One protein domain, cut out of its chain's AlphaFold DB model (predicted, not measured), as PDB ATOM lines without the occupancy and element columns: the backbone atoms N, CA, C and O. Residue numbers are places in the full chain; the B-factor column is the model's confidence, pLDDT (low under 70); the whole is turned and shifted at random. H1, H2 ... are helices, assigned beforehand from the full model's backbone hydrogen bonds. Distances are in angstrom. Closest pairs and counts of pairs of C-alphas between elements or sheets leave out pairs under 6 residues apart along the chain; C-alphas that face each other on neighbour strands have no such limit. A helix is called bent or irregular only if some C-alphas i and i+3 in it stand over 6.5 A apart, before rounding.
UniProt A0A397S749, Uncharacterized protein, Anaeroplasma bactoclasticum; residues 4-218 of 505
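This is residues 4 to 218 of the 505 residues of an uncharacterized protein of Anaeroplasma bactoclasticum (UniProt A0A397S749). Two unequal lobes of helices make up this domain: in the larger, H2, H3 and H10 form a bundle, with H1 packed on H2 on one side and the pair H7 and H8 on H3 on the other. The smaller lobe is the helical hairpin of H4 and H5, with H6 near it, and it meets the larger lobe at one end of H2, near Phe 30. The printed part has 215 residues with ten named helices, H1 to H10 in order, and no named strand; the class is all helix. The whole is compact, with a radius of gyration of the C-alphas of 19.1 A and spans of 52 by 46 by 38 A.

H1, residues 4 to 23, begins with C-alpha 4 at (255.333, 381.542, 324.136) and is 28.9 A long. H2 is residues 30 to 49, 29.0 A, and H3 is residues 58 to 78, 30.2 A. H4, residues 86 to 102, is 24.6 A long with a kink of 31 degrees near residue 93; it is neither bent nor irregular, but only just: C-alphas 91 and 94 are 6.5 A apart. H5 is residues 115 to 133, 26.4 A, starting at (250.604, 359.421, 362.734). H6 is residues 139 to 147, H7 159 to 166 and H9 185 to 188. H8, residues 168 to 180, is irregular: C-alphas 169 and 172 are 7.5 A apart. H10, residues 195 to 216, is 31.6 A long and ends at (270.014, 380.371, 338.432).

H1 and H2 form a hairpin, closest at the C-alphas of Asn 14 and Phe 36, 5.5 A, at a steep tilt of 42 degrees. H2 and H3, also a hairpin, touch at Phe 41 and Asp 63, C-alphas 5.4 A apart, at a shallow tilt of 28 degrees. H10 touches H2, closest at the C-alphas of Ile 38 and Ile 209, 7.3 A. H3 touches H8, closest at the C-alphas of Ala 61 and Leu 177, 5.6 A, and H7, at Ala 72 and Tyr 166, 5.2 A. H4 only just touches H2, with 3 pairs of C-alphas within 8 A. H4 and H5 run opposite ways, closest at the C-alphas of Phe 95 and Tyr 122, 5.1 A. H6 is close to H4 but not clearly touching, and H9 touches no helix. Every O i to N i+4 pair is within hydrogen-bond range in H3, H5, H6, H7 and H10, against 15 of 16 in H1 and H2, 9 of 13 in H4 and 7 of 9 in H8; H9 is too short for such a pair.

The C-alphas of Asp 52 and Thr 135 are the two farthest apart, 56.1 A. The printed part has no cut; the links H4 to H5 and H6 to H7 are long. Mean pLDDT of the printed part is 86.7, and residues 4 to 5, 24 to 26, 49 to 55 and 190 to 196 are under 70.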
ATOM      1  N   MET A   4     255.218 382.986 324.400       59.91
ATOM      2  CA  MET A   4     255.333 381.542 324.136       59.91
ATOM      3  C   MET A   4     256.684 380.945 324.550       59.91
ATOM      4  O   MET A   4     256.732 379.812 325.023       59.91
ATOM      5  N   MET A   5     257.790 381.685 324.389       63.94
ATOM      6  CA  MET A   5     259.086 381.203 324.868       63.94
ATOM      7  C   MET A   5     259.118 381.209 326.394       63.94
ATOM      8  O   MET A   5     259.555 380.219 326.969       63.94
ATOM      9  N   LYS A   6     258.611 382.265 327.049       77.25
ATOM     10  CA  LYS A   6     258.601 382.358 328.518       77.25
ATOM     11  C   LYS A   6     257.880 381.161 329.158       77.25
ATOM     12  O   LYS A   6     258.415 380.591 330.103       77.25
ATOM     13  N   TYR A   7     256.749 380.719 328.595       83.19
ATOM     14  CA  TYR A   7     256.052 379.510 329.055       83.19
ATOM     15  C   TYR A   7     256.947 378.264 329.030       83.19
ATOM     16  O   TYR A   7     257.102 377.593 330.049       83.19
ATOM     17  N   GLY A   8     257.584 377.986 327.887       83.50
ATOM     18  CA  GLY A   8     258.426 376.798 327.713       83.50
ATOM     19  C   GLY A   8     259.610 376.745 328.685       83.50
ATOM     20  O   GLY A   8     259.969 375.666 329.140       83.50
ATOM     21  N   TYR A   9     260.184 377.899 329.053       86.50
ATOM     22  CA  TYR A   9     261.230 377.988 330.082       86.50
ATOM     23  C   TYR A   9     260.710 377.627 331.475       86.50
ATOM     24  O   TYR A   9     261.322 376.829 332.184       86.50
ATOM     25  N   VAL A  10     259.579 378.219 331.872       89.94
ATOM     26  CA  VAL A  10     258.968 377.976 333.186       89.94
ATOM     27  C   VAL A  10     258.538 376.515 333.310       89.94
ATOM     28  O   VAL A  10     258.798 375.886 334.337       89.94
ATOM     29  N   ARG A  11     257.927 375.962 332.256       88.00
ATOM     30  CA  ARG A  11     257.427 374.587 332.238       88.00
ATOM     31  C   ARG A  11     258.544 373.563 332.353       88.00
ATOM     32  O   ARG A  11     258.437 372.649 333.171       88.00
ATOM     33  N   GLU A  12     259.601 373.743 331.566       88.69
ATOM     34  CA  GLU A  12     260.763 372.858 331.587       88.69
ATOM     35  C   GLU A  12     261.441 372.882 332.961       88.69
ATOM     36  O   GLU A  12     261.739 371.829 333.522       88.69
ATOM     37  N   LEU A  13     261.627 374.071 333.551       92.06
ATOM     38  CA  LEU A  13     262.263 374.173 334.866       92.06
ATOM     39  C   LEU A  13     261.437 373.448 335.923       92.06
ATOM     40  O   LEU A  13     261.983 372.699 336.729       92.06
ATOM     41  N   ASN A  14     260.121 373.656 335.904       92.00
ATOM     42  CA  ASN A  14     259.215 373.003 336.833       92.00
ATOM     43  C   ASN A  14     259.306 371.469 336.735       92.00
ATOM     44  O   ASN A  14     259.443 370.806 337.762       92.00
ATOM     45  N   ALA A  15     259.313 370.921 335.514       88.69
ATOM     46  CA  ALA A  15     259.454 369.484 335.275       88.69
ATOM     47  C   ALA A  15     260.795 368.940 335.793       88.69
ATOM     48  O   ALA A  15     260.807 368.000 336.583       88.69
ATOM     49  N   ILE A  16     261.912 369.585 335.435       90.31
ATOM     50  CA  ILE A  16     263.258 369.177 335.868       90.31
ATOM     51  C   ILE A  16     263.368 369.154 337.395       90.31
ATOM     52  O   ILE A  16     263.978 368.248 337.962       90.31
ATOM     53  N   LEU A  17     262.810 370.155 338.075       91.56
ATOM     54  CA  LEU A  17     262.862 370.239 339.532       91.56
ATOM     55  C   LEU A  17     262.010 369.158 340.205       91.56
ATOM     56  O   LEU A  17     262.440 368.602 341.218       91.56
ATOM     57  N   LEU A  18     260.848 368.829 339.634       88.75
ATOM     58  CA  LEU A  18     260.015 367.727 340.111       88.75
ATOM     59  C   LEU A  18     260.706 366.372 339.916       88.75
ATOM     60  O   LEU A  18     260.762 365.571 340.849       88.75
ATOM     61  N   ASP A  19     261.286 366.131 338.740       87.69
ATOM     62  CA  ASP A  19     262.023 364.900 338.444       87.69
ATOM     63  C   ASP A  19     263.238 364.756 339.360       87.69
ATOM     64  O   ASP A  19     263.445 363.710 339.976       87.69
ATOM     65  N   LYS A  20     263.989 365.846 339.557       88.12
ATOM     66  CA  LYS A  20     265.115 365.885 340.494       88.12
ATOM     67  C   LYS A  20     264.684 365.538 341.921       88.12
ATOM     68  O   LYS A  20     265.411 364.822 342.610       88.12
ATOM     69  N   TYR A  21     263.523 366.026 342.362       85.50
ATOM     70  CA  TYR A  21     262.963 365.677 343.668       85.50
ATOM     71  C   TYR A  21     262.630 364.180 343.757       85.50
ATOM     72  O   TYR A  21     263.012 363.527 344.727       85.50
ATOM     73  N   ASN A  22     261.991 363.621 342.724       82.88
ATOM     74  CA  ASN A  22     261.609 362.207 342.666       82.88
ATOM     75  C   ASN A  22     262.813 361.251 342.605       82.88
ATOM     76  O   ASN A  22     262.747 360.142 343.138       82.88
ATOM     77  N   GLU A  23     263.908 361.655 341.960       81.88
ATOM     78  CA  GLU A  23     265.108 360.831 341.806       81.88
ATOM     79  C   GLU A  23     266.041 360.876 343.028       81.88
ATOM     80  O   GLU A  23     266.675 359.864 343.345       81.88
ATOM     81  N   ASN A  24     266.164 362.024 343.714       69.62
ATOM     82  CA  ASN A  24     267.035 362.170 344.887       69.62
ATOM     83  C   ASN A  24     266.731 363.430 345.732       69.62
ATOM     84  O   ASN A  24     267.291 364.503 345.490       69.62
ATOM     85  N   GLU A  25     265.957 363.272 346.813       61.84
ATOM     86  CA  GLU A  25     265.589 364.359 347.743       61.84
ATOM     87  C   GLU A  25     266.809 365.114 348.329       61.84
ATOM     88  O   GLU A  25     266.748 366.315 348.601       61.84
ATOM     89  N   TYR A  26     267.972 364.460 348.468       60.66
ATOM     90  CA  TYR A  26     269.166 365.064 349.077       60.66
ATOM     91  C   TYR A  26     269.952 366.010 348.150       60.66
ATOM     92  O   TYR A  26     270.831 366.733 348.628       60.66
ATOM     93  N   GLY A  27     269.648 366.029 346.846       72.31
ATOM     94  CA  GLY A  27     270.353 366.834 345.837       72.31
ATOM     95  C   GLY A  27     269.790 368.241 345.602       72.31
ATOM     96  O   GLY A  27     270.333 368.981 344.774       72.31
ATOM     97  N   LEU A  28     268.698 368.606 346.275       86.56
ATOM     98  CA  LEU A  28     268.007 369.876 346.059       86.56
ATOM     99  C   LEU A  28     268.638 371.029 346.835       86.56
ATOM    100  O   LEU A  28     268.992 370.904 348.011       86.56
ATOM    101  N   THR A  29     268.765 372.168 346.165       90.75
ATOM    102  CA  THR A  29     269.270 373.412 346.754       90.75
ATOM    103  C   THR A  29     268.135 374.254 347.336       90.75
ATOM    104  O   THR A  29     266.963 374.032 347.044       90.75
ATOM    105  N   PHE A  30     268.471 375.268 348.138       92.00
ATOM    106  CA  PHE A  30     267.493 376.258 348.606       92.00
ATOM    107  C   PHE A  30     266.736 376.926 347.448       92.00
ATOM    108  O   PHE A  30     265.520 377.099 347.511       92.00
ATOM    109  N   VAL A  31     267.460 377.261 346.376       94.81
ATOM    110  CA  VAL A  31     266.900 377.892 345.180       94.81
ATOM    111  C   VAL A  31     265.901 376.960 344.498       94.81
ATOM    112  O   VAL A  31     264.856 377.427 344.063       94.81
ATOM    113  N   ASP A  32     266.175 375.655 344.452       94.06
ATOM    114  CA  ASP A  32     265.314 374.656 343.803       94.06
ATOM    115  C   ASP A  32     263.898 374.656 344.401       94.06
ATOM    116  O   ASP A  32     262.919 374.719 343.662       94.06
ATOM    117  N   TYR A  33     263.772 374.668 345.734       93.06
ATOM    118  CA  TYR A  33     262.469 374.682 346.417       93.06
ATOM    119  C   TYR A  33     261.631 375.915 346.062       93.06
ATOM    120  O   TYR A  33     260.440 375.812 345.759       93.06
ATOM    121  N   TYR A  34     262.252 377.093 346.090       95.50
ATOM    122  CA  TYR A  34     261.559 378.346 345.805       95.50
ATOM    123  C   TYR A  34     261.298 378.543 344.311       95.50
ATOM    124  O   TYR A  34     260.244 379.058 343.948       95.50
ATOM    125  N   MET A  35     262.205 378.099 343.440       95.81
ATOM    126  CA  MET A  35     262.002 378.149 341.992       95.81
ATOM    127  C   MET A  35     260.940 377.158 341.534       95.81
ATOM    128  O   MET A  35     260.140 377.509 340.672       95.81
ATOM    129  N   PHE A  36     260.844 375.975 342.144       94.38
ATOM    130  CA  PHE A  36     259.722 375.075 341.886       94.38
ATOM    131  C   PHE A  36     258.399 375.743 342.259       94.38
ATOM    132  O   PHE A  36     257.492 375.816 341.441       94.38
ATOM    133  N   GLN A  37     258.323 376.335 343.453       94.06
ATOM    134  CA  GLN A  37     257.129 377.053 343.879       94.06
ATOM    135  C   GLN A  37     256.760 378.199 342.919       94.06
ATOM    136  O   GLN A  37     255.620 378.283 342.471       94.06
ATOM    137  N   ILE A  38     257.717 379.068 342.581       95.69
ATOM    138  CA  ILE A  38     257.500 380.196 341.666       95.69
ATOM    139  C   ILE A  38     257.044 379.713 340.290       95.69
ATOM    140  O   ILE A  38     256.127 380.294 339.718       95.69
ATOM    141  N   THR A  39     257.666 378.659 339.760       94.12
ATOM    142  CA  THR A  39     257.303 378.124 338.444       94.12
ATOM    143  C   THR A  39     255.941 377.433 338.460       94.12
ATOM    144  O   THR A  39     255.173 377.677 337.539       94.12
ATOM    145  N   SER A  40     255.573 376.685 339.508       93.12
ATOM    146  CA  SER A  40     254.230 376.090 339.637       93.12
ATOM    147  C   SER A  40     253.132 377.159 339.642       93.12
ATOM    148  O   SER A  40     252.185 377.080 338.861       93.12
ATOM    149  N   PHE A  41     253.276 378.209 340.462       93.75
ATOM    150  CA  PHE A  41     252.329 379.333 340.463       93.75
ATOM    151  C   PHE A  41     252.366 380.120 339.143       93.75
ATOM    152  O   PHE A  41     251.330 380.544 338.637       93.75
ATOM    153  N   GLY A  42     253.549 380.283 338.548       92.56
ATOM    154  CA  GLY A  42     253.728 380.952 337.261       92.56
ATOM    155  C   GLY A  42     253.029 380.232 336.105       92.56
ATOM    156  O   GLY A  42     252.443 380.894 335.253       92.56
ATOM    157  N   LEU A  43     253.047 378.894 336.081       89.38
ATOM    158  CA  LEU A  43     252.337 378.093 335.078       89.38
ATOM    159  C   LEU A  43     250.822 378.249 335.198       89.38
ATOM    160  O   LEU A  43     250.152 378.454 334.185       89.38
ATOM    161  N   SER A  44     250.293 378.225 336.425       89.12
ATOM    162  CA  SER A  44     248.868 378.467 336.658       89.12
ATOM    163  C   SER A  44     248.449 379.869 336.180       89.12
ATOM    164  O   SER A  44     247.495 380.001 335.412       89.12
ATOM    165  N   LEU A  45     249.249 380.904 336.476       88.19
ATOM    166  CA  LEU A  45     249.013 382.275 335.996       88.19
ATOM    167  C   LEU A  45     249.098 382.433 334.474       88.19
ATOM    168  O   LEU A  45     248.284 383.149 333.887       88.19
ATOM    169  N   PHE A  46     250.079 381.796 333.819       81.25
ATOM    170  CA  PHE A  46     250.227 381.851 332.358       81.25
ATOM    171  C   PHE A  46     248.957 381.379 331.656       81.25
ATOM    172  O   PHE A  46     248.549 381.947 330.643       81.25
ATOM    173  N   ARG A  47     248.306 380.359 332.211       74.81
ATOM    174  CA  ARG A  47     247.034 379.868 331.697       74.81
ATOM    175  C   ARG A  47     245.920 380.891 331.887       74.81
ATOM    176  O   ARG A  47     245.129 381.100 330.971       74.81
ATOM    177  N   GLU A  48     245.832 381.520 333.054       71.00
ATOM    178  CA  GLU A  48     244.735 382.443 333.366       71.00
ATOM    179  C   GLU A  48     244.803 383.730 332.530       71.00
ATOM    180  O   GLU A  48     243.764 384.309 332.223       71.00
ATOM    181  N   LEU A  49     246.000 384.130 332.087       69.56
ATOM    182  CA  LEU A  49     246.207 385.205 331.109       69.56
ATOM    183  C   LEU A  49     245.597 384.930 329.727       69.56
ATOM    184  O   LEU A  49     245.272 385.867 329.005       69.56
ATOM    185  N   ASN A  50     245.489 383.658 329.345       62.62
ATOM    186  CA  ASN A  50     244.961 383.246 328.045       62.62
ATOM    187  C   ASN A  50     243.433 383.061 328.056       62.62
ATOM    188  O   ASN A  50     242.853 382.654 327.048       62.62
ATOM    189  N   LEU A  51     242.776 383.336 329.185       60.94
ATOM    190  CA  LEU A  51     241.321 383.405 329.277       60.94
ATOM    191  C   LEU A  51     240.882 384.857 329.066       60.94
ATOM    192  O   LEU A  51     241.515 385.771 329.589       60.94
ATOM    193  N   ASP A  52     239.783 385.068 328.338       54.94
ATOM    194  CA  ASP A  52     239.158 386.384 328.116       54.94
ATOM    195  C   ASP A  52     238.519 386.929 329.416       54.94
ATOM    196  O   ASP A  52     237.305 387.125 329.516       54.94
ATOM    197  N   ASN A  53     239.336 387.169 330.442       59.06
ATOM    198  CA  ASN A  53     238.908 387.716 331.721       59.06
ATOM    199  C   ASN A  53     239.244 389.203 331.801       59.06
ATOM    200  O   ASN A  53     240.390 389.633 331.712       59.06
ATOM    201  N   GLN A  54     238.208 390.008 332.021       59.53
ATOM    202  CA  GLN A  54     238.316 391.458 332.173       59.53
ATOM    203  C   GLN A  54     238.750 391.893 333.585       59.53
ATOM    204  O   GLN A  54     238.674 393.077 333.910       59.53
ATOM    205  N   ARG A  55     239.110 390.962 334.477       69.06
ATOM    206  CA  ARG A  55     239.393 391.221 335.900       69.06
ATOM    207  C   ARG A  55     240.340 390.166 336.461       69.06
ATOM    208  O   ARG A  55     240.399 389.064 335.926       69.06
ATOM    209  N   ILE A  56     241.015 390.502 337.563       76.50
ATOM    210  CA  ILE A  56     241.793 389.534 338.341       76.50
ATOM    211  C   ILE A  56     240.859 388.637 339.183       76.50
ATOM    212  O   ILE A  56     240.047 389.149 339.963       76.50
ATOM    213  N   SER A  57     240.954 387.313 339.023       81.44
ATOM    214  CA  SER A  57     240.257 386.325 339.866       81.44
ATOM    215  C   SER A  57     240.913 386.203 341.252       81.44
ATOM    216  O   SER A  57     242.011 386.729 341.477       81.44
ATOM    217  N   LEU A  58     240.266 385.516 342.209       86.81
ATOM    218  CA  LEU A  58     240.901 385.261 343.509       86.81
ATOM    219  C   LEU A  58     242.094 384.320 343.328       86.81
ATOM    220  O   LEU A  58     243.138 384.561 343.927       86.81
ATOM    221  N   SER A  59     241.981 383.315 342.458       87.62
ATOM    222  CA  SER A  59     243.100 382.440 342.088       87.62
ATOM    223  C   SER A  59     244.291 383.213 341.513       87.62
ATOM    224  O   SER A  59     245.397 383.082 342.037       87.62
ATOM    225  N   GLN A  60     244.075 384.119 340.551       87.62
ATOM    226  CA  GLN A  60     245.150 384.953 339.995       87.62
ATOM    227  C   GLN A  60     245.807 385.810 341.076       87.62
ATOM    228  O   GLN A  60     247.033 385.888 341.189       87.62
ATOM    229  N   ALA A  61     244.987 386.471 341.899       89.75
ATOM    230  CA  ALA A  61     245.495 387.316 342.966       89.75
ATOM    231  C   ALA A  61     246.323 386.509 343.978       89.75
ATOM    232  O   ALA A  61     247.341 386.989 344.488       89.75
ATOM    233  N   PHE A  62     245.889 385.282 344.260       92.19
ATOM    234  CA  PHE A  62     246.530 384.358 345.178       92.19
ATOM    235  C   PHE A  62     247.884 383.884 344.652       92.19
ATOM    236  O   PHE A  62     248.873 383.957 345.388       92.19
ATOM    237  N   ASP A  63     247.942 383.480 343.387       93.12
ATOM    238  CA  ASP A  63     249.158 382.988 342.750       93.12
ATOM    239  C   ASP A  63     250.214 384.104 342.668       93.12
ATOM    240  O   ASP A  63     251.356 383.916 343.099       93.12
ATOM    241  N   VAL A  64     249.821 385.318 342.249       93.62
ATOM    242  CA  VAL A  64     250.718 386.490 342.239       93.62
ATOM    243  C   VAL A  64     251.238 386.794 343.643       93.62
ATOM    244  O   VAL A  64     252.436 387.034 343.823       93.62
ATOM    245  N   ARG A  65     250.367 386.765 344.662       94.00
ATOM    246  CA  ARG A  65     250.778 387.008 346.051       94.00
ATOM    247  C   ARG A  65     251.828 385.989 346.498       94.00
ATOM    248  O   ARG A  65     252.834 386.381 347.087       94.00
ATOM    249  N   CYS A  66     251.615 384.705 346.212       95.44
ATOM    250  CA  CYS A  66     252.542 383.638 346.587       95.44
ATOM    251  C   CYS A  66     253.893 383.767 345.872       95.44
ATOM    252  O   CYS A  66     254.934 383.542 346.494       95.44
ATOM    253  N   ILE A  67     253.898 384.189 344.603       96.38
ATOM    254  CA  ILE A  67     255.134 384.470 343.864       96.38
ATOM    255  C   ILE A  67     255.893 385.629 344.509       96.38
ATOM    256  O   ILE A  67     257.070 385.468 344.808       96.38
ATOM    257  N   ILE A  68     255.242 386.761 344.808       97.12
ATOM    258  CA  ILE A  68     255.894 387.913 345.465       97.12
ATOM    259  C   ILE A  68     256.545 387.504 346.799       97.12
ATOM    260  O   ILE A  68     257.670 387.913 347.098       97.12
ATOM    261  N   GLU A  69     255.861 386.676 347.592       97.25
ATOM    262  CA  GLU A  69     256.398 386.143 348.848       97.25
ATOM    263  C   GLU A  69     257.659 385.297 348.621       97.25
ATOM    264  O   GLU A  69     258.660 385.487 349.314       97.25
ATOM    265  N   ALA A  70     257.641 384.403 347.630       96.75
ATOM    266  CA  ALA A  70     258.789 383.574 347.269       96.75
ATOM    267  C   ALA A  70     259.961 384.403 346.706       96.75
ATOM    268  O   ALA A  70     261.114 384.162 347.071       96.75
ATOM    269  N   LEU A  71     259.674 385.421 345.884       96.56
ATOM    270  CA  LEU A  71     260.662 386.365 345.353       96.56
ATOM    271  C   LEU A  71     261.414 387.078 346.481       96.56
ATOM    272  O   LEU A  71     262.640 387.177 346.435       96.56
ATOM    273  N   ALA A  72     260.700 387.546 347.508       96.56
ATOM    274  CA  ALA A  72     261.316 388.240 348.637       96.56
ATOM    275  C   ALA A  72     262.305 387.340 349.389       96.56
ATOM    276  O   ALA A  72     263.394 387.784 349.754       96.56
ATOM    277  N   VAL A  73     261.960 386.061 349.568       96.06
ATOM    278  CA  VAL A  73     262.847 385.093 350.220       96.06
ATOM    279  C   VAL A  73     264.073 384.776 349.354       96.06
ATOM    280  O   VAL A  73     265.191 384.771 349.866       96.06
ATOM    281  N   LEU A  74     263.907 384.577 348.042       95.69
ATOM    282  CA  LEU A  74     265.044 384.365 347.134       95.69
ATOM    283  C   LEU A  74     265.982 385.573 347.073       95.69
ATOM    284  O   LEU A  74     267.198 385.410 347.036       95.69
ATOM    285  N   ARG A  75     265.448 386.793 347.118       95.00
ATOM    286  CA  ARG A  75     266.277 388.003 347.127       95.00
ATOM    287  C   ARG A  75     267.014 388.224 348.445       95.00
ATOM    288  O   ARG A  75     268.100 388.796 348.434       95.00
ATOM    289  N   MET A  76     266.461 387.767 349.565       95.25
ATOM    290  CA  MET A  76     267.195 387.702 350.831       95.25
ATOM    291  C   MET A  76     268.336 386.676 350.753       95.25
ATOM    292  O   MET A  76     269.444 386.960 351.206       95.25
ATOM    293  N   TYR A  77     268.098 385.524 350.115       94.31
ATOM    294  CA  TYR A  77     269.139 384.526 349.846       94.31
ATOM    295  C   TYR A  77     270.263 385.097 348.973       94.31
ATOM    296  O   TYR A  77     271.434 384.945 349.303       94.31
ATOM    297  N   ASP A  78     269.913 385.848 347.930       93.69
ATOM    298  CA  ASP A  78     270.870 386.512 347.039       93.69
ATOM    299  C   ASP A  78     271.758 387.560 347.702       93.69
ATOM    300  O   ASP A  78     272.859 387.831 347.222       93.69
ATOM    301  N   LYS A  79     271.275 388.177 348.779       94.75
ATOM    302  CA  LYS A  79     272.058 389.126 349.571       94.75
ATOM    303  C   LYS A  79     272.941 388.446 350.616       94.75
ATOM    304  O   LYS A  79     273.608 389.148 351.366       94.75
ATOM    305  N   GLU A  80     272.943 387.112 350.670       92.94
ATOM    306  CA  GLU A  80     273.660 386.321 351.677       92.94
ATOM    307  C   GLU A  80     273.227 386.668 353.117       92.94
ATOM    308  O   GLU A  80     273.975 386.497 354.074       92.94
ATOM    309  N   GLU A  81     271.985 387.138 353.285       92.81
ATOM    310  CA  GLU A  81     271.408 387.519 354.584       92.81
ATOM    311  C   GLU A  81     270.656 386.348 355.249       92.81
ATOM    312  O   GLU A  81     269.969 386.517 356.254       92.81
ATOM    313  N   MET A  82     270.784 385.140 354.691       88.81
ATOM    314  CA  MET A  82     270.182 383.916 355.216       88.81
ATOM    315  C   MET A  82     271.074 383.233 356.254       88.81
ATOM    316  O   MET A  82     272.298 383.231 356.109       88.81
ATOM    317  N   PRO A  83     270.489 382.544 357.250       87.12
ATOM    318  CA  PRO A  83     271.260 381.644 358.097       87.12
ATOM    319  C   PRO A  83     271.946 380.540 357.274       87.12
ATOM    320  O   PRO A  83     271.325 379.950 356.391       87.12
ATOM    321  N   GLU A  84     273.193 380.194 357.612       86.69
ATOM    322  CA  GLU A  84     274.005 379.193 356.886       86.69
ATOM    323  C   GLU A  84     273.291 377.835 356.729       86.69
ATOM    324  O   GLU A  84     273.392 377.165 355.706       86.69
ATOM    325  N   TYR A  85     272.503 377.447 357.729       86.94
ATOM    326  CA  TYR A  85     271.761 376.187 357.779       86.94
ATOM    327  C   TYR A  85     270.355 376.253 357.149       86.94
ATOM    328  O   TYR A  85     269.626 375.261 357.192       86.94
ATOM    329  N   ALA A  86     269.930 377.394 356.591       89.19
ATOM    330  CA  ALA A  86     268.557 377.591 356.111       89.19
ATOM    331  C   ALA A  86     268.132 376.544 355.067       89.19
ATOM    332  O   ALA A  86     266.993 376.078 355.095       89.19
ATOM    333  N   SER A  87     269.051 376.122 354.189       85.19
ATOM    334  CA  SER A  87     268.776 375.077 353.193       85.19
ATOM    335  C   SER A  87     268.451 373.729 353.831       85.19
ATOM    336  O   SER A  87     267.495 373.085 353.408       85.19
ATOM    337  N   ASP A  88     269.194 373.305 354.853       85.06
ATOM    338  CA  ASP A  88     268.959 372.010 355.501       85.06
ATOM    339  C   ASP A  88     267.644 372.002 356.288       85.06
ATOM    340  O   ASP A  88     266.917 371.008 356.342       85.06
ATOM    341  N   LEU A  89     267.333 373.137 356.911       90.06
ATOM    342  CA  LEU A  89     266.126 373.294 357.710       90.06
ATOM    343  C   LEU A  89     264.875 373.360 356.854       90.06
ATOM    344  O   LEU A  89     263.865 372.776 357.236       90.06
ATOM    345  N   LEU A  90     264.951 374.004 355.686       90.25
ATOM    346  CA  LEU A  90     263.850 374.035 354.729       90.25
ATOM    347  C   LEU A  90     263.367 372.618 354.392       90.25
ATOM    348  O   LEU A  90     262.168 372.359 354.441       90.25
ATOM    349  N   ARG A  91     264.295 371.680 354.163       85.69
ATOM    350  CA  ARG A  91     263.973 370.267 353.876       85.69
ATOM    351  C   ARG A  91     263.264 369.589 355.045       85.69
ATOM    352  O   ARG A  91     262.330 368.824 354.856       85.69
ATOM    353  N   SER A  92     263.682 369.902 356.270       87.81
ATOM    354  CA  SER A  92     263.096 369.326 357.487       87.81
ATOM    355  C   SER A  92     261.756 369.965 357.875       87.81
ATOM    356  O   SER A  92     261.009 369.401 358.676       87.81
ATOM    357  N   ASN A  93     261.434 371.140 357.324       87.12
ATOM    358  CA  ASN A  93     260.225 371.883 357.665       87.12
ATOM    359  C   ASN A  93     258.941 371.122 357.298       87.12
ATOM    360  O   ASN A  93     257.937 371.251 357.999       87.12
ATOM    361  N   GLN A  94     258.980 370.283 356.253       86.25
ATOM    362  CA  GLN A  94     257.832 369.467 355.848       86.25
ATOM    363  C   GLN A  94     257.274 368.653 357.016       86.25
ATOM    364  O   GLN A  94     256.104 368.785 357.360       86.25
ATOM    365  N   PHE A  95     258.135 367.933 357.733       89.19
ATOM    366  CA  PHE A  95     257.732 367.066 358.840       89.19
ATOM    367  C   PHE A  95     257.130 367.849 360.014       89.19
ATOM    368  O   PHE A  95     256.250 367.361 360.729       89.19
ATOM    369  N   ILE A  96     257.570 369.099 360.201       90.06
ATOM    370  CA  ILE A  96     256.999 370.013 361.193       90.06
ATOM    371  C   ILE A  96     255.582 370.421 360.791       90.06
ATOM    372  O   ILE A  96     254.679 370.393 361.636       90.06
ATOM    373  N   CYS A  97     255.386 370.806 359.532       88.44
ATOM    374  CA  CYS A  97     254.086 371.188 358.989       88.44
ATOM    375  C   CYS A  97     253.097 370.016 359.023       88.44
ATOM    376  O   CYS A  97     252.025 370.155 359.614       88.44
ATOM    377  N   GLU A  98     253.483 368.856 358.486       89.69
ATOM    378  CA  GLU A  98     252.640 367.660 358.403       89.69
ATOM    379  C   GLU A  98     252.120 367.239 359.777       89.69
ATOM    380  O   GLU A  98     250.911 367.233 360.015       89.69
ATOM    381  N   TYR A  99     253.012 366.969 360.737       92.25
ATOM    382  CA  TYR A  99     252.589 366.505 362.059       92.25
ATOM    383  C   TYR A  99     251.721 367.541 362.784       92.25
ATOM    384  O   TYR A  99     250.757 367.185 363.466       92.25
ATOM    385  N   ARG A 100     252.010 368.846 362.643       91.19
ATOM    386  CA  ARG A 100     251.185 369.908 363.249       91.19
ATOM    387  C   ARG A 100     249.766 369.936 362.693       91.19
ATOM    388  O   ARG A 100     248.861 370.281 363.458       91.19
ATOM    389  N   THR A 101     249.591 369.614 361.419       91.12
ATOM    390  CA  THR A 101     248.287 369.537 360.761       91.12
ATOM    391  C   THR A 101     247.588 368.231 361.128       91.12
ATOM    392  O   THR A 101     246.527 368.258 361.752       91.12
ATOM    393  N   TYR A 102     248.215 367.085 360.869       92.06
ATOM    394  CA  TYR A 102     247.558 365.780 360.938       92.06
ATOM    395  C   TYR A 102     247.248 365.278 362.343       92.06
ATOM    396  O   TYR A 102     246.212 364.642 362.549       92.06
ATOM    397  N   LYS A 103     248.057 365.619 363.357       95.06
ATOM    398  CA  LYS A 103     247.813 365.158 364.739       95.06
ATOM    399  C   LYS A 103     246.476 365.617 365.333       95.06
ATOM    400  O   LYS A 103     246.038 365.090 366.351       95.06
ATOM    401  N   LYS A 104     245.843 366.631 364.734       95.31
ATOM    402  CA  LYS A 104     244.523 367.134 365.140       95.31
ATOM    403  C   LYS A 104     243.381 366.225 364.672       95.31
ATOM    404  O   LYS A 104     242.275 366.360 365.188       95.31
ATOM    405  N   TYR A 105     243.648 365.298 363.750       94.50
ATOM    406  CA  TYR A 105     242.648 364.445 363.102       94.50
ATOM    407  C   TYR A 105     242.923 362.948 363.335       94.50
ATOM    408  O   TYR A 105     243.012 362.179 362.380       94.50
ATOM    409  N   PRO A 106     243.017 362.472 364.594       94.06
ATOM    410  CA  PRO A 106     243.387 361.083 364.892       94.06
ATOM    411  C   PRO A 106     242.428 360.034 364.317       94.06
ATOM    412  O   PRO A 106     242.814 358.882 364.166       94.06
ATOM    413  N   LYS A 107     241.193 360.410 363.959       91.06
ATOM    414  CA  LYS A 107     240.235 359.500 363.310       91.06
ATOM    415  C   LYS A 107     240.612 359.129 361.873       91.06
ATOM    416  O   LYS A 107     240.086 358.153 361.355       91.06
ATOM    417  N   LEU A 108     241.488 359.906 361.236       89.19
ATOM    418  CA  LEU A 108     241.970 359.663 359.875       89.19
ATOM    419  C   LEU A 108     243.278 358.849 359.850       89.19
ATOM    420  O   LEU A 108     243.744 358.437 358.785       89.19
ATOM    421  N   HIS A 109     243.850 358.563 361.023       90.00
ATOM    422  CA  HIS A 109     245.021 357.705 361.156       90.00
ATOM    423  C   HIS A 109     244.749 356.293 360.620       90.00
ATOM    424  O   HIS A 109     243.724 355.687 360.929       90.00
ATOM    425  N   GLY A 110     245.671 355.775 359.807       84.50
ATOM    426  CA  GLY A 110     245.543 354.475 359.147       84.50
ATOM    427  C   GLY A 110     244.541 354.461 357.987       84.50
ATOM    428  O   GLY A 110     244.365 353.421 357.356       84.50
ATOM    429  N   ILE A 111     243.898 355.601 357.696       83.75
ATOM    430  CA  ILE A 111     243.001 355.793 356.551       83.75
ATOM    431  C   ILE A 111     243.693 356.658 355.498       83.75
ATOM    432  O   ILE A 111     243.792 356.249 354.343       83.75
ATOM    433  N   THR A 112     244.173 357.839 355.895       80.00
ATOM    434  CA  THR A 112     244.815 358.807 354.990       80.00
ATOM    435  C   THR A 112     246.292 359.036 355.302       80.00
ATOM    436  O   THR A 112     247.040 359.388 354.397       80.00
ATOM    437  N   PHE A 113     246.730 358.820 356.547       86.25
ATOM    438  CA  PHE A 113     248.124 359.004 356.970       86.25
ATOM    439  C   PHE A 113     248.528 358.104 358.149       86.25
ATOM    440  O   PHE A 113     247.684 357.603 358.903       86.25
ATOM    441  N   ASP A 114     249.839 357.952 358.352       90.25
ATOM    442  CA  ASP A 114     250.438 357.306 359.524       90.25
ATOM    443  C   ASP A 114     250.923 358.364 360.536       90.25
ATOM    444  O   ASP A 114     251.897 359.079 360.302       90.25
ATOM    445  N   LEU A 115     250.242 358.466 361.684       92.62
ATOM    446  CA  LEU A 115     250.604 359.421 362.734       92.62
ATOM    447  C   LEU A 115     251.866 359.026 363.483       92.62
ATOM    448  O   LEU A 115     252.565 359.913 363.968       92.62
ATOM    449  N   GLU A 116     252.146 357.731 363.610       93.25
ATOM    450  CA  GLU A 116     253.318 357.266 364.341       93.25
ATOM    451  C   GLU A 116     254.587 357.596 363.555       93.25
ATOM    452  O   GLU A 116     255.584 358.031 364.131       93.25
ATOM    453  N   GLU A 117     254.547 357.425 362.233       92.44
ATOM    454  CA  GLU A 117     255.628 357.854 361.345       92.44
ATOM    455  C   GLU A 117     255.818 359.369 361.369       92.44
ATOM    456  O   GLU A 117     256.930 359.845 361.602       92.44
ATOM    457  N   MET A 118     254.732 360.130 361.227       92.06
ATOM    458  CA  MET A 118     254.789 361.593 361.276       92.06
ATOM    459  C   MET A 118     255.320 362.116 362.612       92.06
ATOM    460  O   MET A 118     256.060 363.096 362.632       92.06
ATOM    461  N   GLU A 119     254.978 361.478 363.733       95.44
ATOM    462  CA  GLU A 119     255.500 361.853 365.048       95.44
ATOM    463  C   GLU A 119     257.006 361.600 365.167       95.44
ATOM    464  O   GLU A 119     257.726 362.437 365.717       95.44
ATOM    465  N   ARG A 120     257.507 360.479 364.628       95.50
ATOM    466  CA  ARG A 120     258.953 360.209 364.569       95.50
ATOM    467  C   ARG A 120     259.668 361.267 363.730       95.50
ATOM    468  O   ARG A 120     260.553 361.940 364.253       95.50
ATOM    469  N   ASN A 121     259.202 361.495 362.503       93.25
ATOM    470  CA  ASN A 121     259.782 362.485 361.592       93.25
ATOM    471  C   ASN A 121     259.748 363.903 362.191       93.25
ATOM    472  O   ASN A 121     260.705 364.665 362.074       93.25
ATOM    473  N   TYR A 122     258.665 364.253 362.893       94.69
ATOM    474  CA  TYR A 122     258.548 365.511 363.626       94.69
ATOM    475  C   TYR A 122     259.599 365.650 364.727       94.69
ATOM    476  O   TYR A 122     260.235 366.698 364.844       94.69
ATOM    477  N   ASN A 123     259.771 364.617 365.554       95.38
ATOM    478  CA  ASN A 123     260.731 364.647 366.653       95.38
ATOM    479  C   ASN A 123     262.170 364.755 366.134       95.38
ATOM    480  O   ASN A 123     262.962 365.513 366.704       95.38
ATOM    481  N   ASP A 124     262.481 364.072 365.034       94.62
ATOM    482  CA  ASP A 124     263.779 364.154 364.367       94.62
ATOM    483  C   ASP A 124     264.013 365.559 363.796       94.62
ATOM    484  O   ASP A 124     265.032 366.186 364.097       94.62
ATOM    485  N   ALA A 125     263.033 366.122 363.083       93.00
ATOM    486  CA  ALA A 125     263.109 367.483 362.550       93.00
ATOM    487  C   ALA A 125     263.264 368.535 363.661       93.00
ATOM    488  O   ALA A 125     264.128 369.406 363.583       93.00
ATOM    489  N   VAL A 126     262.480 368.455 364.741       93.25
ATOM    490  CA  VAL A 126     262.594 369.385 365.879       93.25
ATOM    491  C   VAL A 126     263.958 369.276 366.555       93.25
ATOM    492  O   VAL A 126     264.533 370.300 366.931       93.25
ATOM    493  N   SER A 127     264.485 368.060 366.702       92.25
ATOM    494  CA  SER A 127     265.821 367.834 367.260       92.25
ATOM    495  C   SER A 127     266.898 368.445 366.365       92.25
ATOM    496  O   SER A 127     267.764 369.158 366.869       92.25
ATOM    497  N   TYR A 128     266.777 368.273 365.047       91.69
ATOM    498  CA  TYR A 128     267.679 368.861 364.058       91.69
ATOM    499  C   TYR A 128     267.672 370.396 364.092       91.69
ATOM    500  O   TYR A 128     268.721 371.034 364.175       91.69
ATOM    501  N   TYR A 129     266.487 371.014 364.137       91.75
ATOM    502  CA  TYR A 129     266.364 372.461 364.322       91.75
ATOM    503  C   TYR A 129     267.017 372.928 365.628       91.75
ATOM    504  O   TYR A 129     267.700 373.952 365.655       91.75
ATOM    505  N   ARG A 130     266.817 372.192 366.728       89.50
ATOM    506  CA  ARG A 130     267.398 372.542 368.030       89.50
ATOM    507  C   ARG A 130     268.925 372.459 368.011       89.50
ATOM    508  O   ARG A 130     269.568 373.304 368.630       89.50
ATOM    509  N   GLU A 131     269.485 371.480 367.306       90.31
ATOM    510  CA  GLU A 131     270.927 371.332 367.106       90.31
ATOM    511  C   GLU A 131     271.512 372.526 366.339       90.31
ATOM    512  O   GLU A 131     272.499 373.107 366.785       90.31
ATOM    513  N   LYS A 132     270.874 372.944 365.236       87.62
ATOM    514  CA  LYS A 132     271.369 374.040 364.384       87.62
ATOM    515  C   LYS A 132     271.253 375.428 365.014       87.62
ATOM    516  O   LYS A 132     272.148 376.245 364.828       87.62
ATOM    517  N   ILE A 133     270.181 375.704 365.762       79.62
ATOM    518  CA  ILE A 133     270.009 377.006 366.441       79.62
ATOM    519  C   ILE A 133     270.941 377.143 367.648       79.62
ATOM    520  O   ILE A 133     271.307 378.249 368.042       79.62
ATOM    521  N   GLY A 134     271.300 376.019 368.264       73.56
ATOM    522  CA  GLY A 134     272.018 376.003 369.525       73.56
ATOM    523  C   GLY A 134     271.111 376.216 370.740       73.56
ATOM    524  O   GLY A 134     269.911 376.509 370.667       73.56
ATOM    525  N   THR A 135     271.694 376.012 371.919       72.31
ATOM    526  CA  THR A 135     270.974 376.004 373.200       72.31
ATOM    527  C   THR A 135     270.681 377.390 373.766       72.31
ATOM    528  O   THR A 135     269.921 377.484 374.731       72.31
ATOM    529  N   ASP A 136     271.245 378.440 373.170       79.56
ATOM    530  CA  ASP A 136     271.207 379.806 373.702       79.56
ATOM    531  C   ASP A 136     269.832 380.467 373.556       79.56
ATOM    532  O   ASP A 136     269.517 381.424 374.266       79.56
ATOM    533  N   ILE A 137     268.962 379.921 372.699       84.12
ATOM    534  CA  ILE A 137     267.590 380.400 372.577       84.12
ATOM    535  C   ILE A 137     266.676 379.753 373.621       84.12
ATOM    536  O   ILE A 137     266.678 378.532 373.860       84.12
ATOM    537  N   SER A 138     265.815 380.580 374.214       86.81
ATOM    538  CA  SER A 138     264.846 380.104 375.192       86.81
ATOM    539  C   SER A 138     263.893 379.080 374.561       86.81
ATOM    540  O   SER A 138     263.579 379.121 373.367       86.81
ATOM    541  N   SER A 139     263.369 378.149 375.362       87.56
ATOM    542  CA  SER A 139     262.367 377.190 374.873       87.56
ATOM    543  C   SER A 139     261.090 377.875 374.373       87.56
ATOM    544  O   SER A 139     260.363 377.299 373.564       87.56
ATOM    545  N   LYS A 140     260.793 379.088 374.859       89.38
ATOM    546  CA  LYS A 140     259.649 379.888 374.409       89.38
ATOM    547  C   LYS A 140     259.894 380.435 373.003       89.38
ATOM    548  O   LYS A 140     259.023 380.279 372.151       89.38
ATOM    549  N   ASP A 141     261.069 381.002 372.761       87.19
ATOM    550  CA  ASP A 141     261.421 381.592 371.467       87.19
ATOM    551  C   ASP A 141     261.613 380.507 370.408       87.19
ATOM    552  O   ASP A 141     261.101 380.633 369.302       87.19
ATOM    553  N   PHE A 142     262.189 379.361 370.779       89.25
ATOM    554  CA  PHE A 142     262.261 378.195 369.892       89.25
ATOM    555  C   PHE A 142     260.884 377.724 369.439       89.25
ATOM    556  O   PHE A 142     260.638 377.520 368.253       89.25
ATOM    557  N   LYS A 143     259.946 377.600 370.386       88.31
ATOM    558  CA  LYS A 143     258.560 377.250 370.063       88.31
ATOM    559  C   LYS A 143     257.901 378.294 369.169       88.31
ATOM    560  O   LYS A 143     256.999 377.921 368.428       88.31
ATOM    561  N   LYS A 144     258.295 379.567 369.256       87.94
ATOM    562  CA  LYS A 144     257.798 380.630 368.379       87.94
ATOM    563  C   LYS A 144     258.348 380.459 366.959       87.94
ATOM    564  O   LYS A 144     257.547 380.404 366.036       87.94
ATOM    565  N   ILE A 145     259.660 380.258 366.815       87.62
ATOM    566  CA  ILE A 145     260.345 380.037 365.528       87.62
ATOM    567  C   ILE A 145     259.758 378.830 364.796       87.62
ATOM    568  O   ILE A 145     259.227 378.983 363.704       87.62
ATOM    569  N   ILE A 146     259.741 377.655 365.436       88.50
ATOM    570  CA  ILE A 146     259.208 376.406 364.854       88.50
ATOM    571  C   ILE A 146     257.725 376.529 364.483       88.50
ATOM    572  O   ILE A 146     257.217 375.806 363.625       88.50
ATOM    573  N   LYS A 147     256.994 377.428 365.155       86.81
ATOM    574  CA  LYS A 147     255.588 377.680 364.848       86.81
ATOM    575  C   LYS A 147     255.365 378.697 363.732       86.81
ATOM    576  O   LYS A 147     254.233 378.742 363.239       86.81
ATOM    577  N   GLY A 148     256.389 379.474 363.382       85.44
ATOM    578  CA  GLY A 148     256.350 380.560 362.410       85.44
ATOM    579  C   GLY A 148     256.091 380.091 360.981       85.44
ATOM    580  O   GLY A 148     256.050 378.896 360.695       85.44
ATOM    581  N   LYS A 149     255.889 381.059 360.079       84.62
ATOM    582  CA  LYS A 149     255.609 380.801 358.655       84.62
ATOM    583  C   LYS A 149     256.852 380.386 357.865       84.62
ATOM    584  O   LYS A 149     256.736 379.653 356.891       84.62
ATOM    585  N   LEU A 150     258.019 380.862 358.298       89.38
ATOM    586  CA  LEU A 150     259.318 380.647 357.661       89.38
ATOM    587  C   LEU A 150     260.345 380.187 358.713       89.38
ATOM    588  O   LEU A 150     261.308 380.898 358.996       89.38
ATOM    589  N   PRO A 151     260.125 379.031 359.365       88.00
ATOM    590  CA  PRO A 151     260.938 378.604 360.503       88.00
ATOM    591  C   PRO A 151     262.411 378.394 360.139       88.00
ATOM    592  O   PRO A 151     263.276 378.562 360.993       88.00
ATOM    593  N   HIS A 152     262.721 378.060 358.881       89.62
ATOM    594  CA  HIS A 152     264.092 377.922 358.372       89.62
ATOM    595  C   HIS A 152     264.886 379.237 358.341       89.62
ATOM    596  O   HIS A 152     266.107 379.187 358.219       89.62
ATOM    597  N   LEU A 153     264.223 380.390 358.495       89.00
ATOM    598  CA  LEU A 153     264.871 381.701 358.604       89.00
ATOM    599  C   LEU A 153     265.283 382.065 360.034       89.00
ATOM    600  O   LEU A 153     265.988 383.048 360.221       89.00
ATOM    601  N   MET A 154     264.842 381.303 361.043       80.56
ATOM    602  CA  MET A 154     265.127 381.512 362.478       80.56
ATOM    603  C   MET A 154     264.699 382.837 363.095       80.56
ATOM    604  O   MET A 154     264.915 383.067 364.285       80.56
ATOM    605  N   GLU A 155     264.035 383.677 362.324       79.19
ATOM    606  CA  GLU A 155     263.505 384.948 362.767       79.19
ATOM    607  C   GLU A 155     261.996 384.993 362.541       79.19
ATOM    608  O   GLU A 155     261.435 384.294 361.694       79.19
ATOM    609  N   ASP A 156     261.312 385.820 363.330       79.88
ATOM    610  CA  ASP A 156     259.862 385.997 363.246       79.88
ATOM    611  C   ASP A 156     259.500 387.026 362.168       79.88
ATOM    612  O   ASP A 156     258.887 388.061 362.440       79.88
ATOM    613  N   TYR A 157     259.935 386.762 360.936       85.19
ATOM    614  CA  TYR A 157     259.605 387.600 359.793       85.19
ATOM    615  C   TYR A 157     258.134 387.457 359.403       85.19
ATOM    616  O   TYR A 157     257.598 386.355 359.255       85.19
ATOM    617  N   SER A 158     257.492 388.594 359.138       88.88
ATOM    618  CA  SER A 158     256.261 388.626 358.349       88.88
ATOM    619  C   SER A 158     256.597 388.691 356.855       88.88
ATOM    620  O   SER A 158     257.622 389.256 356.464       88.88
ATOM    621  N   TYR A 159     255.712 388.178 355.999       92.50
ATOM    622  CA  TYR A 159     255.873 388.343 354.551       92.50
ATOM    623  C   TYR A 159     255.914 389.813 354.141       92.50
ATOM    624  O   TYR A 159     256.782 390.194 353.368       92.50
ATOM    625  N   TYR A 160     255.063 390.655 354.735       92.88
ATOM    626  CA  TYR A 160     255.092 392.098 354.498       92.88
ATOM    627  C   TYR A 160     256.474 392.697 354.792       92.88
ATOM    628  O   TYR A 160     257.026 393.381 353.938       92.88
ATOM    629  N   SER A 161     257.077 392.378 355.945       94.06
ATOM    630  CA  SER A 161     258.422 392.869 356.278       94.06
ATOM    631  C   SER A 161     259.492 392.388 355.297       94.06
ATOM    632  O   SER A 161     260.346 393.181 354.916       94.06
ATOM    633  N   LEU A 162     259.440 391.128 354.849       95.44
ATOM    634  CA  LEU A 162     260.392 390.620 353.853       95.44
ATOM    635  C   LEU A 162     260.224 391.336 352.512       95.44
ATOM    636  O   LEU A 162     261.199 391.784 351.918       95.44
ATOM    637  N   ILE A 163     258.985 391.507 352.059       97.06
ATOM    638  CA  ILE A 163     258.684 392.191 350.801       97.06
ATOM    639  C   ILE A 163     259.141 393.650 350.873       97.06
ATOM    640  O   ILE A 163     259.817 394.108 349.961       97.06
ATOM    641  N   SER A 164     258.893 394.365 351.972       96.69
ATOM    642  CA  SER A 164     259.378 395.742 352.135       96.69
ATOM    643  C   SER A 164     260.903 395.870 352.066       96.69
ATOM    644  O   SER A 164     261.399 396.890 351.593       96.69
ATOM    645  N   MET A 165     261.653 394.862 352.523       96.31
ATOM    646  CA  MET A 165     263.122 394.890 352.527       96.31
ATOM    647  C   MET A 165     263.751 394.422 351.207       96.31
ATOM    648  O   MET A 165     264.794 394.943 350.800       96.31
ATOM    649  N   TYR A 166     263.149 393.431 350.545       96.38
ATOM    650  CA  TYR A 166     263.767 392.728 349.412       96.38
ATOM    651  C   TYR A 166     263.021 392.896 348.080       96.38
ATOM    652  O   TYR A 166     263.632 392.747 347.021       96.38
ATOM    653  N   CYS A 167     261.742 393.265 348.118       95.56
ATOM    654  CA  CYS A 167     260.869 393.489 346.962       95.56
ATOM    655  C   CYS A 167     260.031 394.781 347.117       95.56
ATOM    656  O   CYS A 167     258.800 394.722 346.999       95.56
ATOM    657  N   PRO A 168     260.643 395.945 347.430       95.50
ATOM    658  CA  PRO A 168     259.903 397.179 347.701       95.50
ATOM    659  C   PRO A 168     258.989 397.599 346.542       95.50
ATOM    660  O   PRO A 168     257.937 398.190 346.772       95.50
ATOM    661  N   GLU A 169     259.340 397.247 345.305       92.88
ATOM    662  CA  GLU A 169     258.545 397.523 344.107       92.88
ATOM    663  C   GLU A 169     257.201 396.778 344.057       92.88
ATOM    664  O   GLU A 169     256.315 397.172 343.301       92.88
ATOM    665  N   PHE A 170     257.038 395.721 344.857       93.62
ATOM    666  CA  PHE A 170     255.820 394.915 344.931       93.62
ATOM    667  C   PHE A 170     255.001 395.171 346.203       93.62
ATOM    668  O   PHE A 170     253.962 394.538 346.375       93.62
ATOM    669  N   VAL A 171     255.423 396.079 347.094       93.50
ATOM    670  CA  VAL A 171     254.735 396.337 348.375       93.50
ATOM    671  C   VAL A 171     253.285 396.754 348.153       93.50
ATOM    672  O   VAL A 171     252.382 396.128 348.712       93.50
ATOM    673  N   ASP A 172     253.061 397.751 347.298       89.06
ATOM    674  CA  ASP A 172     251.716 398.250 347.020       89.06
ATOM    675  C   ASP A 172     250.867 397.140 346.396       89.06
ATOM    676  O   ASP A 172     249.773 396.848 346.876       89.06
ATOM    677  N   THR A 173     251.384 396.453 345.372       90.19
ATOM    678  CA  THR A 173     250.702 395.319 344.734       90.19
ATOM    679  C   THR A 173     250.322 394.247 345.758       90.19
ATOM    680  O   THR A 173     249.166 393.840 345.813       90.19
ATOM    681  N   TYR A 174     251.249 393.839 346.624       92.62
ATOM    682  CA  TYR A 174     251.013 392.828 347.653       92.62
ATOM    683  C   TYR A 174     249.902 393.229 348.631       92.62
ATOM    684  O   TYR A 174     249.052 392.407 348.994       92.62
ATOM    685  N   GLN A 175     249.876 394.496 349.048       90.12
ATOM    686  CA  GLN A 175     248.831 395.016 349.923       90.12
ATOM    687  C   GLN A 175     247.460 395.023 349.235       90.12
ATOM    688  O   GLN A 175     246.485 394.577 349.839       90.12
ATOM    689  N   HIS A 176     247.382 395.439 347.967       88.00
ATOM    690  CA  HIS A 176     246.132 395.404 347.196       88.00
ATOM    691  C   HIS A 176     245.611 393.972 347.026       88.00
ATOM    692  O   HIS A 176     244.441 393.704 347.296       88.00
ATOM    693  N   LEU A 177     246.487 393.033 346.655       89.69
ATOM    694  CA  LEU A 177     246.140 391.614 346.529       89.69
ATOM    695  C   LEU A 177     245.648 391.029 347.855       89.69
ATOM    696  O   LEU A 177     244.733 390.213 347.873       89.69
ATOM    697  N   SER A 178     246.212 391.470 348.982       88.69
ATOM    698  CA  SER A 178     245.771 391.032 350.311       88.69
ATOM    699  C   SER A 178     244.344 391.477 350.643       88.69
ATOM    700  O   SER A 178     243.641 390.740 351.330       88.69
ATOM    701  N   VAL A 179     243.904 392.638 350.144       86.56
ATOM    702  CA  VAL A 179     242.509 393.092 350.273       86.56
ATOM    703  C   VAL A 179     241.588 392.285 349.357       86.56
ATOM    704  O   VAL A 179     240.540 391.840 349.812       86.56
ATOM    705  N   ILE A 180     241.996 392.035 348.107       86.12
ATOM    706  CA  ILE A 180     241.219 391.242 347.130       86.12
ATOM    707  C   ILE A 180     240.980 389.817 347.636       86.12
ATOM    708  O   ILE A 180     239.878 389.293 347.546       86.12
ATOM    709  N   LEU A 181     242.014 389.201 348.205       87.69
ATOM    710  CA  LEU A 181     241.959 387.838 348.736       87.69
ATOM    711  C   LEU A 181     241.236 387.733 350.074       87.69
ATOM    712  O   LEU A 181     241.038 386.626 350.574       87.69
ATOM    713  N   HIS A 182     240.895 388.859 350.694       86.62
ATOM    714  CA  HIS A 182     240.187 388.834 351.955       86.62
ATOM    715  C   HIS A 182     238.726 388.422 351.711       86.62
ATOM    716  O   HIS A 182     238.043 389.020 350.882       86.62
ATOM    717  N   PRO A 183     238.178 387.454 352.465       80.25
ATOM    718  CA  PRO A 183     236.883 386.863 352.140       80.25
ATOM    719  C   PRO A 183     235.690 387.817 352.321       80.25
ATOM    720  O   PRO A 183     234.603 387.507 351.852       80.25
ATOM    721  N   SER A 184     235.869 388.980 352.960       81.25
ATOM    722  CA  SER A 184     234.862 390.056 353.009       81.25
ATOM    723  C   SER A 184     234.675 390.795 351.680       81.25
ATOM    724  O   SER A 184     233.677 391.500 351.527       81.25
ATOM    725  N   GLU A 185     235.609 390.661 350.732       82.31
ATOM    726  CA  GLU A 185     235.533 391.320 349.422       82.31
ATOM    727  C   GLU A 185     234.238 390.950 348.695       82.31
ATOM    728  O   GLU A 185     233.568 391.831 348.158       82.31
ATOM    729  N   ILE A 186     233.804 389.691 348.821       80.88
ATOM    730  CA  ILE A 186     232.568 389.174 348.219       80.88
ATOM    731  C   ILE A 186     231.322 390.009 348.559       80.88
ATOM    732  O   ILE A 186     230.408 390.122 347.746       80.88
ATOM    733  N   VAL A 187     231.270 390.608 349.754       77.50
ATOM    734  CA  VAL A 187     230.110 391.391 350.210       77.50
ATOM    735  C   VAL A 187     230.125 392.798 349.616       77.50
ATOM    736  O   VAL A 187     229.080 393.438 349.519       77.50
ATOM    737  N   THR A 188     231.303 393.286 349.225       73.38
ATOM    738  CA  THR A 188     231.477 394.615 348.636       73.38
ATOM    739  C   THR A 188     231.470 394.625 347.124       73.38
ATOM    740  O   THR A 188     231.001 395.606 346.555       73.38
ATOM    741  N   ASN A 189     232.017 393.585 346.481       70.50
ATOM    742  CA  ASN A 189     232.258 393.580 345.039       70.50
ATOM    743  C   ASN A 189     232.966 394.879 344.580       70.50
ATOM    744  O   ASN A 189     232.601 395.479 343.570       70.50
ATOM    745  N   PHE A 190     233.899 395.381 345.393       61.31
ATOM    746  CA  PHE A 190     234.411 396.757 345.318       61.31
ATOM    747  C   PHE A 190     235.893 396.802 344.956       61.31
ATOM    748  O   PHE A 190     236.357 397.783 344.381       61.31
ATOM    749  N   CYS A 191     236.646 395.744 345.272       58.06
ATOM    750  CA  CYS A 191     238.094 395.737 345.099       58.06
ATOM    751  C   CYS A 191     238.455 394.982 343.823       58.06
ATOM    752  O   CYS A 191     238.706 393.780 343.841       58.06
ATOM    753  N   TYR A 192     238.502 395.714 342.716       63.44
ATOM    754  CA  TYR A 192     238.959 395.197 341.433       63.44
ATOM    755  C   TYR A 192     240.177 395.972 340.950       63.44
ATOM    756  O   TYR A 192     240.223 397.198 341.034       63.44
ATOM    757  N   LEU A 193     241.164 395.247 340.431       62.03
ATOM    758  CA  LEU A 193     242.205 395.851 339.610       62.03
ATOM    759  C   LEU A 193     241.645 396.022 338.201       62.03
ATOM    760  O   LEU A 193     241.080 395.082 337.637       62.03
ATOM    761  N   GLU A 194     241.795 397.222 337.644       65.38
ATOM    762  CA  GLU A 194     241.504 397.471 336.234       65.38
ATOM    763  C   GLU A 194     242.399 396.593 335.350       65.38
ATOM    764  O   GLU A 194     243.544 396.318 335.709       65.38
ATOM    765  N   ILE A 195     241.901 396.180 334.180       63.97
ATOM    766  CA  ILE A 195     242.617 395.283 333.250       63.97
ATOM    767  C   ILE A 195     244.029 395.785 332.951       63.97
ATOM    768  O   ILE A 195     244.976 395.005 332.995       63.97
ATOM    769  N   GLU A 196     244.180 397.082 332.678       63.41
ATOM    770  CA  GLU A 196     245.483 397.688 332.384       63.41
ATOM    771  C   GLU A 196     246.458 397.496 333.557       63.41
ATOM    772  O   GLU A 196     247.598 397.082 333.361       63.41
ATOM    773  N   SER A 197     245.975 397.657 334.794       75.94
ATOM    774  CA  SER A 197     246.767 397.388 336.000       75.94
ATOM    775  C   SER A 197     247.100 395.900 336.169       75.94
ATOM    776  O   SER A 197     248.177 395.567 336.661       75.94
ATOM    777  N   VAL A 198     246.195 394.997 335.777       75.69
ATOM    778  CA  VAL A 198     246.418 393.543 335.838       75.69
ATOM    779  C   VAL A 198     247.522 393.123 334.870       75.69
ATOM    780  O   VAL A 198     248.444 392.419 335.280       75.69
ATOM    781  N   ILE A 199     247.471 393.588 333.621       78.69
ATOM    782  CA  ILE A 199     248.491 393.295 332.603       78.69
ATOM    783  C   ILE A 199     249.862 393.791 333.069       78.69
ATOM    784  O   ILE A 199     250.837 393.043 332.999       78.69
ATOM    785  N   ASP A 200     249.935 395.007 333.616       83.31
ATOM    786  CA  ASP A 200     251.183 395.577 334.128       83.31
ATOM    787  C   ASP A 200     251.770 394.768 335.292       83.31
ATOM    788  O   ASP A 200     252.981 394.535 335.351       83.31
ATOM    789  N   ILE A 201     250.928 394.328 336.233       84.31
ATOM    790  CA  ILE A 201     251.363 393.492 337.361       84.31
ATOM    791  C   ILE A 201     251.885 392.152 336.852       84.31
ATOM    792  O   ILE A 201     252.977 391.739 337.236       84.31
ATOM    793  N   LEU A 202     251.132 391.484 335.980       85.00
ATOM    794  CA  LEU A 202     251.508 390.173 335.463       85.00
ATOM    795  C   LEU A 202     252.781 390.257 334.616       85.00
ATOM    796  O   LEU A 202     253.669 389.426 334.788       85.00
ATOM    797  N   GLY A 203     252.937 391.302 333.800       85.62
ATOM    798  CA  GLY A 203     254.173 391.576 333.066       85.62
ATOM    799  C   GLY A 203     255.390 391.658 333.990       85.62
ATOM    800  O   GLY A 203     256.358 390.924 333.793       85.62
ATOM    801  N   LYS A 204     255.305 392.457 335.065       89.00
ATOM    802  CA  LYS A 204     256.376 392.570 336.075       89.00
ATOM    803  C   LYS A 204     256.690 391.238 336.755       89.00
ATOM    804  O   LYS A 204     257.854 390.948 337.018       89.00
ATOM    805  N   ILE A 205     255.668 390.435 337.050       91.25
ATOM    806  CA  ILE A 205     255.844 389.112 337.655       91.25
ATOM    807  C   ILE A 205     256.579 388.178 336.694       91.25
ATOM    808  O   ILE A 205     257.571 387.570 337.085       91.25
ATOM    809  N   PHE A 206     256.156 388.090 335.434       89.12
ATOM    810  CA  PHE A 206     256.808 387.212 334.462       89.12
ATOM    811  C   PHE A 206     258.221 387.656 334.097       89.12
ATOM    812  O   PHE A 206     259.078 386.802 333.862       89.12
ATOM    813  N   ASP A 207     258.486 388.958 334.072       89.56
ATOM    814  CA  ASP A 207     259.845 389.473 333.908       89.56
ATOM    815  C   ASP A 207     260.722 389.057 335.099       89.56
ATOM    816  O   ASP A 207     261.780 388.468 334.886       89.56
ATOM    817  N   ALA A 208     260.235 389.202 336.337       92.00
ATOM    818  CA  ALA A 208     260.956 388.740 337.526       92.00
ATOM    819  C   ALA A 208     261.213 387.219 337.522       92.00
ATOM    820  O   ALA A 208     262.301 386.778 337.886       92.00
ATOM    821  N   ILE A 209     260.244 386.404 337.085       92.62
ATOM    822  CA  ILE A 209     260.435 384.950 336.932       92.62
ATOM    823  C   ILE A 209     261.533 384.665 335.904       92.62
ATOM    824  O   ILE A 209     262.421 383.855 336.161       92.62
ATOM    825  N   THR A 210     261.487 385.339 334.754       89.44
ATOM    826  CA  THR A 210     262.455 385.140 333.669       89.44
ATOM    827  C   THR A 210     263.870 385.497 334.127       89.44
ATOM    828  O   THR A 210     264.784 384.696 333.943       89.44
ATOM    829  N   GLU A 211     264.044 386.635 334.804       91.56
ATOM    830  CA  GLU A 211     265.333 387.063 335.365       91.56
ATOM    831  C   GLU A 211     265.923 386.022 336.330       91.56
ATOM    832  O   GLU A 211     267.126 385.753 336.306       91.56
ATOM    833  N   LEU A 212     265.091 385.394 337.168       93.62
ATOM    834  CA  LEU A 212     265.546 384.341 338.079       93.62
ATOM    835  C   LEU A 212     265.951 383.065 337.341       93.62
ATOM    836  O   LEU A 212     266.956 382.449 337.701       93.62
ATOM    837  N   ILE A 213     265.196 382.666 336.316       92.56
ATOM    838  CA  ILE A 213     265.541 381.506 335.488       92.56
ATOM    839  C   ILE A 213     266.890 381.739 334.805       92.56
ATOM    840  O   ILE A 213     267.774 380.893 334.911       92.56
ATOM    841  N   GLU A 214     267.087 382.898 334.175       91.69
ATOM    842  CA  GLU A 214     268.353 383.250 333.521       91.69
ATOM    843  C   GLU A 214     269.526 383.270 334.509       91.69
ATOM    844  O   GLU A 214     270.630 382.832 334.184       91.69
ATOM    845  N   LYS A 215     269.286 383.743 335.734       94.38
ATOM    846  CA  LYS A 215     270.301 383.820 336.784       94.38
ATOM    847  C   LYS A 215     270.715 382.451 337.324       94.38
ATOM    848  O   LYS A 215     271.909 382.180 337.446       94.38
ATOM    849  N   TYR A 216     269.750 381.620 337.708       95.06
ATOM    850  CA  TYR A 216     270.014 380.371 338.432       95.06
ATOM    851  C   TYR A 216     270.116 379.148 337.522       95.06
ATOM    852  O   TYR A 216     270.795 378.181 337.863       95.06
ATOM    853  N   TYR A 217     269.482 379.202 336.352       94.38
ATOM    854  CA  TYR A 217     269.414 378.112 335.383       94.38
ATOM    855  C   TYR A 217     269.758 378.609 333.968       94.38
ATOM    856  O   TYR A 217     268.996 378.370 333.033       94.38
ATOM    857  N   PRO A 218     270.929 379.245 333.750       91.56
ATOM    858  CA  PRO A 218     271.278 379.877 332.469       91.56
ATOM    859  C   PRO A 218     271.347 378.906 331.281       91.56
ATOM    860  O   PRO A 218     271.324 379.331 330.130       91.56
TER     861      PRO A 218